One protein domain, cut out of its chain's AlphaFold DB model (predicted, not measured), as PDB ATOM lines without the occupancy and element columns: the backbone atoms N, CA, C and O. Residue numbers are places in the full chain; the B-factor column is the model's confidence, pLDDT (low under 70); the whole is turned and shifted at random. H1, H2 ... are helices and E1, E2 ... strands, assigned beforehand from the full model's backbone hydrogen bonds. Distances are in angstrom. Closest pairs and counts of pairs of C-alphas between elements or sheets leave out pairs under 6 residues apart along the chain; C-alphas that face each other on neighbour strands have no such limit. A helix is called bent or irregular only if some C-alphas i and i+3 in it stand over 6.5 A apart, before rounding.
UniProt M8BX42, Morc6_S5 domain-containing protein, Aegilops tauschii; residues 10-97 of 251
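What this domain is: This is residues 10 to 97 of the 251 residues of the protein "Morc6_S5 domain-containing protein" of Aegilops tauschii (UniProt M8BX42). A small, twisted sheet of four strands, E1, E4, E2 and E3, has one long helix, H1, laid slantwise over one face, and no named helix covers the other. H1 runs the long way of the elongated body, and its last turns, past a kink near residue 91, reach beyond the sheet. The 88 printed residues hold four strands and then one helix; the sheet, in the order E1, E4, E2, E3, is mixed, and so is the class, helices and strands. The whole is compact, with a radius of gyration of the C-alphas of 13.3 A and spans of 40 by 23 by 21 A.

Where its parts are: E1, residues 10 to 13, begins at C-alpha 10 (133.377, 103.311, 58.246). E2 is residues 24 to 29, 16.4 A long; E3 is residues 32 to 38, 14.7 A; E4 is residues 51 to 56, 17.4 A. H1, residues 73 to 97, measures 35.0 A and ends at C-alpha 97 (138.451, 86.213, 53.610). H1 is irregular: C-alphas 92 and 95 are 7.5 A apart.

How they stand to each other: Edge strand E1 is antiparallel to E4, with N 12 and O 52 at 2.9 A. E4 and E2 are parallel, with N 26 and O 53 at 2.9 A. E2 and E3 form a hairpin, with N 27 and O 35 at 3.0 A. H1 makes two layers with the sheet, a helix on one face, at a height of 8.7 A. It lies over E1, E4 and, only just, E2, with 3 C-alphas; its line stands at 42 degrees to E1 on the local plane. The closest C-alphas of E4 and H1 are Val 51 and Thr 86, 6.8 A. In H1, 18 of 21 O i to N i+4 pairs are within hydrogen-bond range.

The domain as a whole: The farthest C-alphas, His 64 and His 95, are 41.6 A apart. The printed part has no cut. The links E3 to E4 and E4 to H1 are long. Residues 44 to 45 have pLDDT under 70.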
ATOM      1  N   THR A  10     132.895 104.603  57.744       96.00
ATOM      2  CA  THR A  10     133.377 103.311  58.246       96.00
ATOM      3  C   THR A  10     133.149 102.257  57.169       96.00
ATOM      4  O   THR A  10     132.036 102.146  56.657       96.00
ATOM      5  N   ILE A  11     134.177 101.477  56.822       95.56
ATOM      6  CA  ILE A  11     134.109 100.416  55.802       95.56
ATOM      7  C   ILE A  11     134.609  99.103  56.402       95.56
ATOM      8  O   ILE A  11     135.637  99.064  57.078       95.56
ATOM      9  N   GLY A  12     133.876  98.023  56.145       94.00
ATOM     10  CA  GLY A  12     134.166  96.696  56.664       94.00
ATOM     11  C   GLY A  12     133.662  95.581  55.755       94.00
ATOM     12  O   GLY A  12     133.148  95.811  54.659       94.00
ATOM     13  N   PHE A  13     133.794  94.354  56.247       92.75
ATOM     14  CA  PHE A  13     133.184  93.174  55.648       92.75
ATOM     15  C   PHE A  13     132.004  92.692  56.480       92.75
ATOM     16  O   PHE A  13     132.062  92.703  57.711       92.75
ATOM     17  N   VAL A  14     130.950  92.229  55.809       91.00
ATOM     18  CA  VAL A  14     129.850  91.532  56.479       91.00
ATOM     19  C   VAL A  14     130.356  90.215  57.081       91.00
ATOM     20  O   VAL A  14     131.113  89.470  56.452       91.00
ATOM     21  N   LYS A  15     129.945  89.914  58.317       87.31
ATOM     22  CA  LYS A  15     130.231  88.624  58.960       87.31
ATOM     23  C   LYS A  15     129.587  87.512  58.128       87.31
ATOM     24  O   LYS A  15     128.394  87.579  57.855       87.31
ATOM     25  N   GLY A  16     130.370  86.509  57.727       80.56
ATOM     26  CA  GLY A  16     129.911  85.466  56.803       80.56
ATOM     27  C   GLY A  16     130.149  85.773  55.319       80.56
ATOM     28  O   GLY A  16     129.632  85.054  54.472       80.56
ATOM     29  N   ALA A  17     130.923  86.806  54.972       82.69
ATOM     30  CA  ALA A  17     131.665  86.808  53.710       82.69
ATOM     31  C   ALA A  17     132.776  85.726  53.771       82.69
ATOM     32  O   ALA A  17     133.457  85.645  54.796       82.69
ATOM     33  N   PRO A  18     132.985  84.912  52.715       77.81
ATOM     34  CA  PRO A  18     132.563  85.158  51.342       77.81
ATOM     35  C   PRO A  18     131.159  84.679  50.960       77.81
ATOM     36  O   PRO A  18     130.699  85.028  49.878       77.81
ATOM     37  N   ASP A  19     130.474  83.902  51.790       79.81
ATOM     38  CA  ASP A  19     129.250  83.194  51.388       79.81
ATOM     39  C   ASP A  19     128.029  84.132  51.278       79.81
ATOM     40  O   ASP A  19     127.210  84.016  50.365       79.81
ATOM     41  N   THR A  20     127.978  85.150  52.138       80.81
ATOM     42  CA  THR A  20     126.919  86.171  52.209       80.81
ATOM     43  C   THR A  20     127.003  87.194  51.062       80.81
ATOM     44  O   THR A  20     128.063  87.764  50.802       80.81
ATOM     45  N   ASP A  21     125.872  87.488  50.403       80.06
ATOM     46  CA  ASP A  21     125.789  88.415  49.248       80.06
ATOM     47  C   ASP A  21     125.471  89.886  49.608       80.06
ATOM     48  O   ASP A  21     125.274  90.739  48.741       80.06
ATOM     49  N   VAL A  22     125.404  90.210  50.899       86.88
ATOM     50  CA  VAL A  22     125.103  91.565  51.383       86.88
ATOM     51  C   VAL A  22     126.276  92.503  51.088       86.88
ATOM     52  O   VAL A  22     127.395  92.267  51.531       86.88
ATOM     53  N   GLN A  23     126.017  93.589  50.359       91.38
ATOM     54  CA  GLN A  23     127.004  94.621  50.026       91.38
ATOM     55  C   GLN A  23     126.344  95.997  49.858       91.38
ATOM     56  O   GLN A  23     125.178  96.076  49.468       91.38
ATOM     57  N   GLY A  24     127.112  97.067  50.075       93.94
ATOM     58  CA  GLY A  24     126.682  98.458  49.884       93.94
ATOM     59  C   GLY A  24     126.736  99.310  51.156       93.94
ATOM     60  O   GLY A  24     127.123  98.842  52.226       93.94
ATOM     61  N   PHE A  25     126.356 100.584  51.034       96.44
ATOM     62  CA  PHE A  25     126.449 101.563  52.122       96.44
ATOM     63  C   PHE A  25     125.096 101.848  52.768       96.44
ATOM     64  O   PHE A  25     124.122 102.125  52.075       96.44
ATOM     65  N   ASN A  26     125.054 101.851  54.096       96.31
ATOM     66  CA  ASN A  26     123.936 102.388  54.860       96.31
ATOM     67  C   ASN A  26     124.174 103.888  55.061       96.31
ATOM     68  O   ASN A  26     125.057 104.282  55.828       96.31
ATOM     69  N   VAL A  27     123.421 104.712  54.329       96.00
ATOM     70  CA  VAL A  27     123.590 106.170  54.312       96.00
ATOM     71  C   VAL A  27     122.558 106.829  55.216       96.00
ATOM     72  O   VAL A  27     121.350 106.743  54.977       96.00
ATOM     73  N   TYR A  28     123.049 107.508  56.246       95.50
ATOM     74  CA  TYR A  28     122.245 108.259  57.197       95.50
ATOM     75  C   TYR A  28     122.173 109.741  56.807       95.50
ATOM     76  O   TYR A  28     123.005 110.244  56.054       95.50
ATOM     77  N   HIS A  29     121.171 110.446  57.318       94.31
ATOM     78  CA  HIS A  29     121.108 111.904  57.342       94.31
ATOM     79  C   HIS A  29     120.422 112.314  58.650       94.31
ATOM     80  O   HIS A  29     119.233 112.033  58.845       94.31
ATOM     81  N   LYS A  30     121.159 112.987  59.541       92.00
ATOM     82  CA  LYS A  30     120.697 113.396  60.882       92.00
ATOM     83  C   LYS A  30     120.155 112.204  61.680       92.00
ATOM     84  O   LYS A  30     118.996 112.183  62.087       92.00
ATOM     85  N   ASN A  31     120.988 111.169  61.813       93.12
ATOM     86  CA  ASN A  31     120.719 109.908  62.527       93.12
ATOM     87  C   ASN A  31     119.572 109.039  61.963       93.12
ATOM     88  O   ASN A  31     119.399 107.908  62.413       93.12
ATOM     89  N   ARG A  32     118.832 109.490  60.941       93.69
ATOM     90  CA  ARG A  32     117.865 108.668  60.199       93.69
ATOM     91  C   ARG A  32     118.565 107.945  59.048       93.69
ATOM     92  O   ARG A  32     119.199 108.597  58.225       93.69
ATOM     93  N   LEU A  33     118.395 106.626  58.948       95.00
ATOM     94  CA  LEU A  33     118.762 105.862  57.752       95.00
ATOM     95  C   LEU A  33     117.864 106.300  56.583       95.00
ATOM     96  O   LEU A  33     116.641 106.256  56.708       95.00
ATOM     97  N   ILE A  34     118.469 106.740  55.478       95.50
ATOM     98  CA  ILE A  34     117.756 107.120  54.250       95.50
ATOM     99  C   ILE A  34     117.862 105.983  53.239       95.50
ATOM    100  O   ILE A  34     116.851 105.410  52.854       95.50
ATOM    101  N   THR A  35     119.089 105.605  52.869       93.94
ATOM    102  CA  THR A  35     119.334 104.582  51.844       93.94
ATOM    103  C   THR A  35     120.039 103.372  52.468       93.94
ATOM    104  O   THR A  35     121.235 103.460  52.769       93.94
ATOM    105  N   PRO A  36     119.336 102.246  52.696       94.62
ATOM    106  CA  PRO A  36     119.955 100.993  53.121       94.62
ATOM    107  C   PRO A  36     120.709 100.327  51.959       94.62
ATOM    108  O   PRO A  36     120.238 100.329  50.822       94.62
ATOM    109  N   PHE A  37     121.859  99.716  52.253       93.06
ATOM    110  CA  PHE A  37     122.655  98.891  51.329       93.06
ATOM    111  C   PHE A  37     122.863  99.489  49.920       93.06
ATOM    112  O   PHE A  37     122.800  98.778  48.916       93.06
ATOM    113  N   TRP A  38     123.139 100.794  49.823       93.88
ATOM    114  CA  TRP A  38     123.333 101.498  48.553       93.88
ATOM    115  C   TRP A  38     124.473 100.865  47.735       93.88
ATOM    116  O   TRP A  38     125.650 100.941  48.105       93.88
ATOM    117  N   LYS A  39     124.122 100.202  46.622       91.75
ATOM    118  CA  LYS A  39     125.042  99.400  45.794       91.75
ATOM    119  C   LYS A  39     125.847 100.250  44.797       91.75
ATOM    120  O   LYS A  39     125.793 100.025  43.593       91.75
ATOM    121  N   VAL A  40     126.653 101.179  45.314       90.06
ATOM    122  CA  VAL A  40     127.560 102.051  44.528       90.06
ATOM    123  C   VAL A  40     128.581 101.276  43.673       90.06
ATOM    124  O   VAL A  40     129.028 101.738  42.622       90.06
ATOM    125  N   ALA A  41     128.949 100.067  44.110       82.94
ATOM    126  CA  ALA A  41     129.860  99.165  43.417       82.94
ATOM    127  C   ALA A  41     129.102  97.940  42.877       82.94
ATOM    128  O   ALA A  41     128.964  96.920  43.552       82.94
ATOM    129  N   SER A  42     128.624  98.045  41.636       74.19
ATOM    130  CA  SER A  42     128.159  96.899  40.848       74.19
ATOM    131  C   SER A  42     129.267  96.438  39.901       74.19
ATOM    132  O   SER A  42     129.851  97.253  39.180       74.19
ATOM    133  N   ASN A  43     129.592  95.141  39.924       73.88
ATOM    134  CA  ASN A  43     130.653  94.557  39.107       73.88
ATOM    135  C   ASN A  43     130.403  93.062  38.848       73.88
ATOM    136  O   ASN A  43     130.450  92.252  39.774       73.88
ATOM    137  N   SER A  44     130.227  92.679  37.583       66.12
ATOM    138  CA  SER A  44     130.028  91.285  37.151       66.12
ATOM    139  C   SER A  44     131.222  90.357  37.428       66.12
ATOM    140  O   SER A  44     131.066  89.140  37.406       66.12
ATOM    141  N   TYR A  45     132.400  90.898  37.759       67.94
ATOM    142  CA  TYR A  45     133.570  90.133  38.209       67.94
ATOM    143  C   TYR A  45     133.639  89.937  39.739       67.94
ATOM    144  O   TYR A  45     134.689  89.546  40.254       67.94
ATOM    145  N   GLY A  46     132.568  90.240  40.484       74.69
ATOM    146  CA  GLY A  46     132.450  89.960  41.923       74.69
ATOM    147  C   GLY A  46     133.330  90.822  42.841       74.69
ATOM    148  O   GLY A  46     133.492  90.500  44.017       74.69
ATOM    149  N   LYS A  47     133.922  91.911  42.332       82.50
ATOM    150  CA  LYS A  47     134.703  92.848  43.155       82.50
ATOM    151  C   LYS A  47     133.785  93.719  44.015       82.50
ATOM    152  O   LYS A  47     132.894  94.362  43.473       82.50
ATOM    153  N   GLY A  48     134.068  93.796  45.316       84.38
ATOM    154  CA  GLY A  48     133.270  94.547  46.295       84.38
ATOM    155  C   GLY A  48     132.166  93.728  46.980       84.38
ATOM    156  O   GLY A  48     131.480  94.259  47.849       84.38
ATOM    157  N   ARG A  49     132.011  92.442  46.635       88.50
ATOM    158  CA  ARG A  49     131.044  91.529  47.266       88.50
ATOM    159  C   ARG A  49     131.312  91.422  48.770       88.50
ATOM    160  O   ARG A  49     132.462  91.326  49.174       88.50
ATOM    161  N   GLY A  50     130.287  91.477  49.615       89.75
ATOM    162  CA  GLY A  50     130.472  91.456  51.071       89.75
ATOM    163  C   GLY A  50     131.034  92.747  51.694       89.75
ATOM    164  O   GLY A  50     131.086  92.830  52.923       89.75
ATOM    165  N   VAL A  51     131.459  93.752  50.907       93.25
ATOM    166  CA  VAL A  51     131.885  95.056  51.448       93.25
ATOM    167  C   VAL A  51     130.652  95.845  51.867       93.25
ATOM    168  O   VAL A  51     129.743  96.085  51.066       93.25
ATOM    169  N   VAL A  52     130.648  96.284  53.120       95.31
ATOM    170  CA  VAL A  52     129.602  97.126  53.700       95.31
ATOM    171  C   VAL A  52     130.217  98.381  54.303       95.31
ATOM    172  O   VAL A  52     131.356  98.363  54.776       95.31
ATOM    173  N   GLY A  53     129.465  99.478  54.305       96.19
ATOM    174  CA  GLY A  53     129.915 100.719  54.926       96.19
ATOM    175  C   GLY A  53     128.790 101.538  55.542       96.19
ATOM    176  O   GLY A  53     127.612 101.325  55.256       96.19
ATOM    177  N   ILE A  54     129.166 102.468  56.417       96.69
ATOM    178  CA  ILE A  54     128.258 103.348  57.159       96.69
ATOM    179  C   ILE A  54     128.822 104.770  57.111       96.69
ATOM    180  O   ILE A  54     130.011 104.973  57.365       96.69
ATOM    181  N   LEU A  55     127.965 105.742  56.799       96.19
ATOM    182  CA  LEU A  55     128.271 107.172  56.852       96.19
ATOM    183  C   LEU A  55     127.007 107.997  57.127       96.19
ATOM    184  O   LEU A  55     125.899 107.568  56.796       96.19
ATOM    185  N   ASP A  56     127.187 109.202  57.664       95.31
ATOM    186  CA  ASP A  56     126.161 110.246  57.659       95.31
ATOM    187  C   ASP A  56     126.453 111.263  56.542       95.31
ATOM    188  O   ASP A  56     127.582 111.722  56.364       95.31
ATOM    189  N   ALA A  57     125.422 111.586  55.769       92.75
ATOM    190  CA  ALA A  57     125.465 112.458  54.605       92.75
ATOM    191  C   ALA A  57     124.599 113.714  54.810       92.75
ATOM    192  O   ALA A  57     123.930 114.164  53.881       92.75
ATOM    193  N   SER A  58     124.629 114.323  56.006       90.94
ATOM    194  CA  SER A  58     123.849 115.531  56.361       90.94
ATOM    195  C   SER A  58     124.076 116.780  55.480       90.94
ATOM    196  O   SER A  58     123.429 117.804  55.692       90.94
ATOM    197  N   PHE A  59     124.969 116.715  54.487       89.25
ATOM    198  CA  PHE A  59     125.201 117.745  53.467       89.25
ATOM    199  C   PHE A  59     124.411 117.520  52.159       89.25
ATOM    200  O   PHE A  59     124.400 118.404  51.302       89.25
ATOM    201  N   ILE A  60     123.757 116.364  51.984       90.44
ATOM    202  CA  ILE A  60     122.877 116.066  50.843       90.44
ATOM    203  C   ILE A  60     121.434 116.035  51.339       90.44
ATOM    204  O   ILE A  60     121.121 115.379  52.331       90.44
ATOM    205  N   LYS A  61     120.534 116.726  50.635       89.56
ATOM    206  CA  LYS A  61     119.108 116.709  50.964       89.56
ATOM    207  C   LYS A  61     118.487 115.341  50.628       89.56
ATOM    208  O   LYS A  61     118.679 114.859  49.506       89.56
ATOM    209  N   PRO A  62     117.733 114.721  51.554       91.88
ATOM    210  CA  PRO A  62     116.889 113.578  51.234       91.88
ATOM    211  C   PRO A  62     115.694 114.016  50.373       91.88
ATOM    212  O   PRO A  62     115.280 115.177  50.411       91.88
ATOM    213  N   THR A  63     115.110 113.078  49.634       91.25
ATOM    214  CA  THR A  63     113.838 113.257  48.919       91.25
ATOM    215  C   THR A  63     112.674 113.521  49.884       91.25
ATOM    216  O   THR A  63     112.775 113.302  51.093       91.25
ATOM    217  N   HIS A  64     111.537 113.992  49.359       85.50
ATOM    218  CA  HIS A  64     110.360 114.368  50.159       85.50
ATOM    219  C   HIS A  64     109.819 113.220  51.045       85.50
ATOM    220  O   HIS A  64     109.451 113.435  52.200       85.50
ATOM    221  N   ASP A  65     109.838 111.991  50.524       85.69
ATOM    222  CA  ASP A  65     109.484 110.737  51.211       85.69
ATOM    223  C   ASP A  65     110.588 110.190  52.146       85.69
ATOM    224  O   ASP A  65     110.355 109.268  52.936       85.69
ATOM    225  N   LYS A  66     111.789 110.779  52.085       86.12
ATOM    226  CA  LYS A  66     112.989 110.435  52.860       86.12
ATOM    227  C   LYS A  66     113.436 108.976  52.674       86.12
ATOM    228  O   LYS A  66     113.854 108.360  53.658       86.12
ATOM    229  N   GLN A  67     113.327 108.455  51.443       87.25
ATOM    230  CA  GLN A  67     113.796 107.117  51.028       87.25
ATOM    231  C   GLN A  67     115.047 107.153  50.122       87.25
ATOM    232  O   GLN A  67     115.783 106.173  50.028       87.25
ATOM    233  N   ASP A  68     115.321 108.282  49.467       89.75
ATOM    234  CA  ASP A  68     116.508 108.501  48.633       89.75
ATOM    235  C   ASP A  68     117.053 109.924  48.888       89.75
ATOM    236  O   ASP A  68     116.580 110.656  49.763       89.75
ATOM    237  N   PHE A  69     118.066 110.330  48.134       90.75
ATOM    238  CA  PHE A  69     118.638 111.670  48.109       90.75
ATOM    239  C   PHE A  69     118.355 112.367  46.778       90.75
ATOM    240  O   PHE A  69     118.269 111.728  45.726       90.75
ATOM    241  N   GLU A  70     118.276 113.701  46.811       91.75
ATOM    242  CA  GLU A  70     118.228 114.524  45.600       91.75
ATOM    243  C   GLU A  70     119.411 114.176  44.675       91.75
ATOM    244  O   GLU A  70     120.573 114.207  45.104       91.75
ATOM    245  N   LYS A  71     119.126 113.880  43.395       90.62
ATOM    246  CA  LYS A  71     120.112 113.490  42.362       90.62
ATOM    247  C   LYS A  71     120.954 114.679  41.885       90.62
ATOM    248  O   LYS A  71     120.928 115.104  40.737       90.62
ATOM    249  N   SER A  72     121.696 115.227  42.836       91.50
ATOM    250  CA  SER A  72     122.573 116.382  42.725       91.50
ATOM    251  C   SER A  72     123.999 115.981  42.334       91.50
ATOM    252  O   SER A  72     124.423 114.836  42.499       91.50
ATOM    253  N   VAL A  73     124.798 116.965  41.914       91.19
ATOM    254  CA  VAL A  73     126.243 116.785  41.668       91.19
ATOM    255  C   VAL A  73     126.976 116.284  42.927       91.19
ATOM    256  O   VAL A  73     127.965 115.562  42.819       91.19
ATOM    257  N   LEU A  74     126.485 116.613  44.130       90.50
ATOM    258  CA  LEU A  74     127.032 116.105  45.394       90.50
ATOM    259  C   LEU A  74     126.715 114.616  45.606       90.50
ATOM    260  O   LEU A  74     127.608 113.875  46.011       90.50
ATOM    261  N   HIS A  75     125.503 114.164  45.267       91.56
ATOM    262  CA  HIS A  75     125.128 112.744  45.294       91.56
ATOM    263  C   HIS A  75     125.998 111.914  44.342       91.56
ATOM    264  O   HIS A  75     126.594 110.928  44.767       91.56
ATOM    265  N   GLN A  76     126.179 112.364  43.095       92.75
ATOM    266  CA  GLN A  76     127.021 111.669  42.112       92.75
ATOM    267  C   GLN A  76     128.512 111.648  42.511       92.75
ATOM    268  O   GLN A  76     129.205 110.648  42.315       92.75
ATOM    269  N   ARG A  77     129.030 112.739  43.098       92.25
ATOM    270  CA  ARG A  77     130.404 112.782  43.636       92.25
ATOM    271  C   ARG A  77     130.583 111.833  44.822       92.25
ATOM    272  O   ARG A  77     131.610 111.160  44.892       92.25
ATOM    273  N   LEU A  78     129.593 111.750  45.715       92.94
ATOM    274  CA  LEU A  78     129.602 110.798  46.824       92.94
ATOM    275  C   LEU A  78     129.571 109.354  46.308       92.94
ATOM    276  O   LEU A  78     130.423 108.566  46.702       92.94
ATOM    277  N   GLU A  79     128.657 109.021  45.391       94.31
ATOM    278  CA  GLU A  79     128.540 107.686  44.789       94.31
ATOM    279  C   GLU A  79     129.877 107.210  44.200       94.31
ATOM    280  O   GLU A  79     130.367 106.130  44.542       94.31
ATOM    281  N   ASN A  80     130.512 108.054  43.378       94.19
ATOM    282  CA  ASN A  80     131.821 107.768  42.795       94.19
ATOM    283  C   ASN A  80     132.900 107.553  43.870       94.19
ATOM    284  O   ASN A  80     133.653 106.582  43.780       94.19
ATOM    285  N   ARG A  81     132.951 108.381  44.924       94.31
ATOM    286  CA  ARG A  81     133.960 108.218  45.983       94.31
ATOM    287  C   ARG A  81     133.725 106.970  46.843       94.31
ATOM    288  O   ARG A  81     134.682 106.278  47.182       94.31
ATOM    289  N   LEU A  82     132.475 106.633  47.166       94.88
ATOM    290  CA  LEU A  82     132.142 105.392  47.878       94.88
ATOM    291  C   LEU A  82     132.518 104.153  47.039       94.88
ATOM    292  O   LEU A  82     133.037 103.169  47.571       94.88
ATOM    293  N   LYS A  83     132.321 104.214  45.718       94.50
ATOM    294  CA  LYS A  83     132.703 103.176  44.746       94.50
ATOM    295  C   LYS A  83     134.220 102.991  44.633       94.50
ATOM    296  O   LYS A  83     134.680 101.850  44.621       94.50
ATOM    297  N   GLU A  84     134.995 104.076  44.615       93.25
ATOM    298  CA  GLU A  84     136.465 104.033  44.710       93.25
ATOM    299  C   GLU A  84     136.918 103.329  45.994       93.25
ATOM    300  O   GLU A  84     137.597 102.304  45.924       93.25
ATOM    301  N   MET A  85     136.472 103.824  47.157       93.75
ATOM    302  CA  MET A  85     136.856 103.276  48.465       93.75
ATOM    303  C   MET A  85     136.435 101.809  48.627       93.75
ATOM    304  O   MET A  85     137.145 101.029  49.259       93.75
ATOM    305  N   THR A  86     135.322 101.398  48.007       93.38
ATOM    306  CA  THR A  86     134.909  99.986  47.953       93.38
ATOM    307  C   THR A  86     135.948  99.125  47.243       93.38
ATOM    308  O   THR A  86     136.325  98.078  47.761       93.38
ATOM    309  N   TYR A  87     136.422  99.539  46.064       91.12
ATOM    310  CA  TYR A  87     137.401  98.764  45.296       91.12
ATOM    311  C   TYR A  87     138.810  98.805  45.897       91.12
ATOM    312  O   TYR A  87     139.531  97.811  45.794       91.12
ATOM    313  N   GLU A  88     139.174  99.912  46.540       91.69
ATOM    314  CA  GLU A  88     140.410 100.092  47.308       91.69
ATOM    315  C   GLU A  88     140.440  99.142  48.519       91.69
ATOM    316  O   GLU A  88     141.265  98.225  48.573       91.69
ATOM    317  N   TYR A  89     139.460  99.263  49.423       92.12
ATOM    318  CA  TYR A  89     139.321  98.405  50.604       92.12
ATOM    319  C   TYR A  89     139.196  96.925  50.224       92.12
ATOM    320  O   TYR A  89     139.842  96.065  50.828       92.12
ATOM    321  N   TRP A  90     138.406  96.618  49.188       90.38
ATOM    322  CA  TRP A  90     138.306  95.275  48.627       90.38
ATOM    323  C   TRP A  90     139.667  94.754  48.177       90.38
ATOM    324  O   TRP A  90     140.089  93.688  48.620       90.38
ATOM    325  N   GLY A  91     140.359  95.495  47.306       86.19
ATOM    326  CA  GLY A  91     141.620  95.078  46.700       86.19
ATOM    327  C   GLY A  91     142.685  94.741  47.739       86.19
ATOM    328  O   GLY A  91     143.359  93.717  47.597       86.19
ATOM    329  N   LEU A  92     142.767  95.556  48.795       86.94
ATOM    330  CA  LEU A  92     143.660  95.361  49.934       86.94
ATOM    331  C   LEU A  92     143.260  94.153  50.791       86.94
ATOM    332  O   LEU A  92     144.107  93.312  51.086       86.94
ATOM    333  N   HIS A  93     141.990  94.031  51.189       86.94
ATOM    334  CA  HIS A  93     141.609  93.177  52.321       86.94
ATOM    335  C   HIS A  93     140.911  91.855  51.973       86.94
ATOM    336  O   HIS A  93     140.894  90.955  52.813       86.94
ATOM    337  N   CYS A  94     140.371  91.694  50.761       86.06
ATOM    338  CA  CYS A  94     139.600  90.504  50.363       86.06
ATOM    339  C   CYS A  94     140.366  89.172  50.516       86.06
ATOM    340  O   CYS A  94     139.765  88.146  50.831       86.06
ATOM    341  N   HIS A  95     141.698  89.186  50.378       82.94
ATOM    342  CA  HIS A  95     142.550  88.000  50.518       82.94
ATOM    343  C   HIS A  95     142.506  87.372  51.926       82.94
ATOM    344  O   HIS A  95     142.820  86.190  52.075       82.94
ATOM    345  N   ARG A  96     142.116  88.153  52.948       81.38
ATOM    346  CA  ARG A  96     141.953  87.707  54.344       81.38
ATOM    347  C   ARG A  96     140.647  86.937  54.584       81.38
ATOM    348  O   ARG A  96     140.474  86.391  55.663       81.38
ATOM    349  N   LEU A  97     139.747  86.907  53.594       80.44
ATOM    350  CA  LEU A  97     138.451  86.213  53.610       80.44
ATOM    351  C   LEU A  97     138.337  85.209  52.445       80.44
ATOM    352  O   LEU A  97     137.289  85.076  51.818       80.44
TER     353      LEU A  97